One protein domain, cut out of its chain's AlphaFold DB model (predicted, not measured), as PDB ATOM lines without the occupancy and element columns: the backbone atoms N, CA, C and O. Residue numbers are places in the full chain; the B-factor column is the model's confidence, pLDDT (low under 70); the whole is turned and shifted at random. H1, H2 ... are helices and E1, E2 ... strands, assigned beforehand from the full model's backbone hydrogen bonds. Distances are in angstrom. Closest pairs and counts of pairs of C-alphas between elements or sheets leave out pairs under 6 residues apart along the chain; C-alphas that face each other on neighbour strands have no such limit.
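What this domain is: This is residues 125 to 172 of the 172 residues of an uncharacterized protein of Planctomycetes bacterium (UniProt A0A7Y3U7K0). A small two-stranded hairpin, E1 and E2, forms one end of the domain, and a single longer helix, H2, stands off to the other side, away from both strands. The very short helix H1 follows directly on E2 and leads by a tight link to H2, while a long stretch with no named element, residues 125 to 138, comes before the hairpin. The printed part has 48 residues, with two named strands and two named helices in the order E1, E2, H1, H2; the sheet, E1 - E2, is antiparallel. The class is mixed, helices and strands, with under half of the residues in named elements. The whole is only just compact, close to loose, with a radius of gyration of the C-alphas of 11.1 A, and spans 30 by 22 by 16 A.

How they stand to each other: E1, residues 139 to 141, and E2, residues 148 to 150, are antiparallel neighbours and form a hairpin, their directions at 156 degrees. The C-alphas of Thr 141 and Ser 148 face each other at 4.2 A. N 140 and O 149 are within hydrogen-bond range at 2.9 A, and N 149 and O 140 at 2.8 A. The closest C-alphas of E1 and H1, residues 151 to 154, are those of Lys 139 and Leu 151, 5.7 A apart. H1 and H2, residues 158 to 169, are close but not clearly touching; their closest C-alphas, of Leu 151 and Glu 158, are 7.4 A apart. H2 is apart from E1 and E2. In H2 every O i to N i+4 pair is within hydrogen-bond range; H1 is too short for such a pair.

Where its parts are: E1 begins at C-alpha 139, (205.241, 208.191, 182.010), and is 6.5 A long; E2 is 6.6 A. H1 is 5.6 A long. H2 is 16.3 A long and ends at C-alpha 169, (189.184, 215.761, 172.812).

The domain as a whole: The two farthest C-alphas, of Asp 153 and Asp 172, are 31.2 A apart. The printed part has no cut, and no link between named elements is long. Mean pLDDT of the printed part is 78.4; residue 156, residues 158 to 162 and residues 164 to 172 are under 70.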
ATOM      1  N   HIS A 125     212.635 220.678 183.216       92.06
ATOM      2  CA  HIS A 125     213.872 220.985 182.507       92.06
ATOM      3  C   HIS A 125     213.733 222.140 181.509       92.06
ATOM      4  O   HIS A 125     214.552 223.055 181.519       92.06
ATOM      5  N   CYS A 126     212.706 222.108 180.652       91.00
ATOM      6  CA  CYS A 126     212.506 223.093 179.580       91.00
ATOM      7  C   CYS A 126     211.263 223.978 179.763       91.00
ATOM      8  O   CYS A 126     211.039 224.875 178.958       91.00
ATOM      9  N   ARG A 127     210.453 223.748 180.809       89.19
ATOM     10  CA  ARG A 127     209.187 224.454 181.097       89.19
ATOM     11  C   ARG A 127     208.116 224.371 180.003       89.19
ATOM     12  O   ARG A 127     207.140 225.114 180.054       89.19
ATOM     13  N   GLN A 128     208.251 223.448 179.051       88.62
ATOM     14  CA  GLN A 128     207.200 223.179 178.075       88.62
ATOM     15  C   GLN A 128     205.974 222.594 178.788       88.62
ATOM     16  O   GLN A 128     206.115 221.701 179.630       88.62
ATOM     17  N   LEU A 129     204.779 223.081 178.447       83.44
ATOM     18  CA  LEU A 129     203.525 222.513 178.933       83.44
ATOM     19  C   LEU A 129     203.372 221.073 178.432       83.44
ATOM     20  O   LEU A 129     203.481 220.822 177.235       83.44
ATOM     21  N   LEU A 130     203.070 220.144 179.338       85.94
ATOM     22  CA  LEU A 130     202.861 218.727 179.013       85.94
ATOM     23  C   LEU A 130     201.374 218.352 178.896       85.94
ATOM     24  O   LEU A 130     201.024 217.176 178.786       85.94
ATOM     25  N   ILE A 131     200.490 219.349 178.939       81.94
ATOM     26  CA  ILE A 131     199.042 219.157 178.841       81.94
ATOM     27  C   ILE A 131     198.694 218.673 177.426       81.94
ATOM     28  O   ILE A 131     199.110 219.284 176.445       81.94
ATOM     29  N   GLY A 132     197.919 217.590 177.332       79.56
ATOM     30  CA  GLY A 132     197.454 217.019 176.062       79.56
ATOM     31  C   GLY A 132     198.361 215.937 175.464       79.56
ATOM     32  O   GLY A 132     197.998 215.331 174.460       79.56
ATOM     33  N   LEU A 133     199.514 215.639 176.076       82.50
ATOM     34  CA  LEU A 133     200.351 214.514 175.655       82.50
ATOM     35  C   LEU A 133     199.824 213.195 176.249       82.50
ATOM     36  O   LEU A 133     199.617 213.116 177.465       82.50
ATOM     37  N   PRO A 134     199.633 212.144 175.429       80.38
ATOM     38  CA  PRO A 134     199.158 210.861 175.919       80.38
ATOM     39  C   PRO A 134     200.230 210.208 176.808       80.38
ATOM     40  O   PRO A 134     201.387 210.095 176.384       80.38
ATOM     41  N   PRO A 135     199.882 209.756 178.026       84.12
ATOM     42  CA  PRO A 135     200.810 208.996 178.849       84.12
ATOM     43  C   PRO A 135     201.102 207.643 178.184       84.12
ATOM     44  O   PRO A 135     200.206 206.993 177.647       84.12
ATOM     45  N   ARG A 136     202.362 207.195 178.213       86.81
ATOM     46  CA  ARG A 136     202.745 205.830 177.822       86.81
ATOM     47  C   ARG A 136     203.332 205.125 179.036       86.81
ATOM     48  O   ARG A 136     204.401 205.498 179.510       86.81
ATOM     49  N   SER A 137     202.623 204.109 179.533       88.31
ATOM     50  CA  SER A 137     203.059 203.280 180.668       88.31
ATOM     51  C   SER A 137     203.323 204.094 181.948       88.31
ATOM     52  O   SER A 137     204.385 203.960 182.556       88.31
ATOM     53  N   GLY A 138     202.400 204.987 182.324       87.19
ATOM     54  CA  GLY A 138     202.550 205.840 183.512       87.19
ATOM     55  C   GLY A 138     203.637 206.923 183.422       87.19
ATOM     56  O   GLY A 138     203.921 207.585 184.421       87.19
ATOM     57  N   LYS A 139     204.241 207.139 182.245       90.69
ATOM     58  CA  LYS A 139     205.241 208.191 182.010       90.69
ATOM     59  C   LYS A 139     204.828 209.117 180.870       90.69
ATOM     60  O   LYS A 139     204.181 208.697 179.912       90.69
ATOM     61  N   ILE A 140     205.247 210.375 180.963       90.62
ATOM     62  CA  ILE A 140     205.106 211.379 179.902       90.62
ATOM     63  C   ILE A 140     206.504 211.795 179.469       90.62
ATOM     64  O   ILE A 140     207.311 212.218 180.295       90.62
ATOM     65  N   THR A 141     206.792 211.692 178.176       92.19
ATOM     66  CA  THR A 141     208.072 212.134 177.618       92.19
ATOM     67  C   THR A 141     207.900 213.514 177.007       92.19
ATOM     68  O   THR A 141     207.036 213.715 176.155       92.19
ATOM     69  N   CYS A 142     208.717 214.473 177.439       92.62
ATOM     70  CA  CYS A 142     208.712 215.803 176.846       92.62
ATOM     71  C   CYS A 142     209.255 215.742 175.403       92.62
ATOM     72  O   CYS A 142     210.359 215.228 175.213       92.62
ATOM     73  N   PRO A 143     208.537 216.280 174.397       90.88
ATOM     74  CA  PRO A 143     208.980 216.230 173.002       90.88
ATOM     75  C   PRO A 143     210.191 217.132 172.717       90.88
ATOM     76  O   PRO A 143     210.954 216.841 171.807       90.88
ATOM     77  N   GLU A 144     210.385 218.192 173.508       92.88
ATOM     78  CA  GLU A 144     211.465 219.166 173.303       92.88
ATOM     79  C   GLU A 144     212.807 218.677 173.866       92.88
ATOM     80  O   GLU A 144     213.839 218.766 173.209       92.88
ATOM     81  N   CYS A 145     212.814 218.156 175.098       93.88
ATOM     82  CA  CYS A 145     214.050 217.787 175.802       93.88
ATOM     83  C   CYS A 145     214.239 216.278 176.000       93.88
ATOM     84  O   CYS A 145     215.253 215.860 176.554       93.88
ATOM     85  N   GLY A 146     213.254 215.451 175.633       95.00
ATOM     86  CA  GLY A 146     213.297 213.995 175.807       95.00
ATOM     87  C   GLY A 146     213.210 213.509 177.260       95.00
ATOM     88  O   GLY A 146     213.264 212.305 177.504       95.00
ATOM     89  N   THR A 147     213.062 214.408 178.240       95.12
ATOM     90  CA  THR A 147     212.967 214.025 179.658       95.12
ATOM     91  C   THR A 147     211.664 213.265 179.914       95.12
ATOM     92  O   THR A 147     210.581 213.768 179.609       95.12
ATOM     93  N   SER A 148     211.763 212.060 180.485       93.06
ATOM     94  CA  SER A 148     210.606 211.269 180.915       93.06
ATOM     95  C   SER A 148     210.222 211.612 182.350       93.06
ATOM     96  O   SER A 148     211.047 211.468 183.254       93.06
ATOM     97  N   ILE A 149     208.974 212.009 182.565       90.50
ATOM     98  CA  ILE A 149     208.415 212.319 183.880       90.50
ATOM     99  C   ILE A 149     207.470 211.196 184.289       90.50
ATOM    100  O   ILE A 149     206.654 210.747 183.481       90.50
ATOM    101  N   ASN A 150     207.591 210.730 185.529       90.69
ATOM    102  CA  ASN A 150     206.729 209.694 186.078       90.69
ATOM    103  C   ASN A 150     205.480 210.339 186.693       90.69
ATOM    104  O   ASN A 150     205.596 211.237 187.526       90.69
ATOM    105  N   LEU A 151     204.284 209.902 186.289       84.00
ATOM    106  CA  LEU A 151     203.029 210.479 186.797       84.00
ATOM    107  C   LEU A 151     202.828 210.220 188.298       84.00
ATOM    108  O   LEU A 151     202.199 211.030 188.981       84.00
ATOM    109  N   SER A 152     203.404 209.131 188.818       85.50
ATOM    110  CA  SER A 152     203.357 208.785 190.243       85.50
ATOM    111  C   SER A 152     203.958 209.860 191.144       85.50
ATOM    112  O   SER A 152     203.498 210.038 192.267       85.50
ATOM    113  N   ASP A 153     204.957 210.595 190.653       83.56
ATOM    114  CA  ASP A 153     205.707 211.568 191.455       83.56
ATOM    115  C   ASP A 153     204.898 212.855 191.697       83.56
ATOM    116  O   ASP A 153     205.237 213.659 192.563       83.56
ATOM    117  N   TYR A 154     203.804 213.035 190.949       73.00
ATOM    118  CA  TYR A 154     202.938 214.215 190.979       73.00
ATOM    119  C   TYR A 154     201.529 213.918 191.506       73.00
ATOM    120  O   TYR A 154     200.632 214.748 191.356       73.00
ATOM    121  N   ASP A 155     201.324 212.741 192.109       71.06
ATOM    122  CA  ASP A 155     200.036 212.291 192.665       71.06
ATOM    123  C   ASP A 155     198.883 212.314 191.631       71.06
ATOM    124  O   ASP A 155     197.692 212.402 191.944       71.06
ATOM    125  N   LEU A 156     199.245 212.245 190.345       68.38
ATOM    126  CA  LEU A 156     198.323 212.229 189.220       68.38
ATOM    127  C   LEU A 156     198.073 210.775 188.829       68.38
ATOM    128  O   LEU A 156     198.889 210.133 188.173       68.38
ATOM    129  N   SER A 157     196.918 210.243 189.227       70.56
ATOM    130  CA  SER A 157     196.480 208.932 188.741       70.56
ATOM    131  C   SER A 157     196.229 208.967 187.230       70.56
ATOM    132  O   SER A 157     195.693 209.944 186.700       70.56
ATOM    133  N   GLU A 158     196.546 207.868 186.543       66.06
ATOM    134  CA  GLU A 158     196.333 207.696 185.094       66.06
ATOM    135  C   GLU A 158     194.871 207.992 184.699       66.06
ATOM    136  O   GLU A 158     194.601 208.687 183.722       66.06
ATOM    137  N   VAL A 159     193.927 207.620 185.574       67.12
ATOM    138  CA  VAL A 159     192.483 207.898 185.458       67.12
ATOM    139  C   VAL A 159     192.163 209.398 185.450       67.12
ATOM    140  O   VAL A 159     191.234 209.848 184.779       67.12
ATOM    141  N   THR A 160     192.900 210.199 186.221       69.94
ATOM    142  CA  THR A 160     192.722 211.660 186.231       69.94
ATOM    143  C   THR A 160     193.235 212.265 184.932       69.94
ATOM    144  O   THR A 160     192.634 213.208 184.419       69.94
ATOM    145  N   TRP A 161     194.296 211.685 184.374       68.00
ATOM    146  CA  TRP A 161     194.901 212.141 183.133       68.00
ATOM    147  C   TRP A 161     194.051 211.811 181.904       68.00
ATOM    148  O   TRP A 161     193.790 212.701 181.097       68.00
ATOM    149  N   GLU A 162     193.492 210.601 181.824       66.75
ATOM    150  CA  GLU A 162     192.523 210.239 180.778       66.75
ATOM    151  C   GLU A 162     191.269 211.116 180.816       66.75
ATOM    152  O   GLU A 162     190.761 211.512 179.771       66.75
ATOM    153  N   ARG A 163     190.781 211.491 182.007       71.56
ATOM    154  CA  ARG A 163     189.633 212.407 182.130       71.56
ATOM    155  C   ARG A 163     189.940 213.809 181.617       71.56
ATOM    156  O   ARG A 163     189.059 214.441 181.043       71.56
ATOM    157  N   ILE A 164     191.161 214.296 181.832       67.81
ATOM    158  CA  ILE A 164     191.601 215.604 181.334       67.81
ATOM    159  C   ILE A 164     191.780 215.553 179.812       67.81
ATOM    160  O   ILE A 164     191.290 216.441 179.119       67.81
ATOM    161  N   ALA A 165     192.389 214.488 179.286       65.19
ATOM    162  CA  ALA A 165     192.539 214.282 177.848       65.19
ATOM    163  C   ALA A 165     191.180 214.128 177.136       65.19
ATOM    164  O   ALA A 165     190.949 214.748 176.102       65.19
ATOM    165  N   ALA A 166     190.242 213.372 177.718       66.25
ATOM    166  CA  ALA A 166     188.894 213.194 177.177       66.25
ATOM    167  C   ALA A 166     188.073 214.494 177.186       66.25
ATOM    168  O   ALA A 166     187.296 214.731 176.265       66.25
ATOM    169  N   ALA A 167     188.257 215.351 178.196       64.12
ATOM    170  CA  ALA A 167     187.623 216.668 178.236       64.12
ATOM    171  C   ALA A 167     188.172 217.620 177.157       64.12
ATOM    172  O   ALA A 167     187.443 218.489 176.688       64.12
ATOM    173  N   GLN A 168     189.432 217.451 176.740       62.91
ATOM    174  CA  GLN A 168     190.033 218.232 175.655       62.91
ATOM    175  C   GLN A 168     189.655 217.708 174.263       62.91
ATOM    176  O   GLN A 168     189.422 218.508 173.366       62.91
ATOM    177  N   GLY A 169     189.542 216.387 174.090       49.53
ATOM    178  CA  GLY A 169     189.184 215.761 172.812       49.53
ATOM    179  C   GLY A 169     187.715 215.911 172.394       49.53
ATOM    180  O   GLY A 169     187.373 215.538 171.280       49.53
ATOM    181  N   SER A 170     186.836 216.446 173.251       44.53
ATOM    182  CA  SER A 170     185.436 216.743 172.893       44.53
ATOM    183  C   SER A 170     185.222 218.183 172.395       44.53
ATOM    184  O   SER A 170     184.086 218.666 172.415       44.53
ATOM    185  N   ILE A 171     186.304 218.900 172.079       47.56
ATOM    186  CA  ILE A 171     186.294 220.321 171.693       47.56
ATOM    187  C   ILE A 171     186.506 220.502 170.173       47.56
ATOM    188  O   ILE A 171     186.349 221.617 169.675       47.56
ATOM    189  N   ASP A 172     186.759 219.414 169.439       42.50
ATOM    190  CA  ASP A 172     186.743 219.370 167.968       42.50
ATOM    191  C   ASP A 172     185.347 218.995 167.433       42.50
ATOM    192  O   ASP A 172     184.900 219.626 166.446       42.50
TER     193      ASP A 172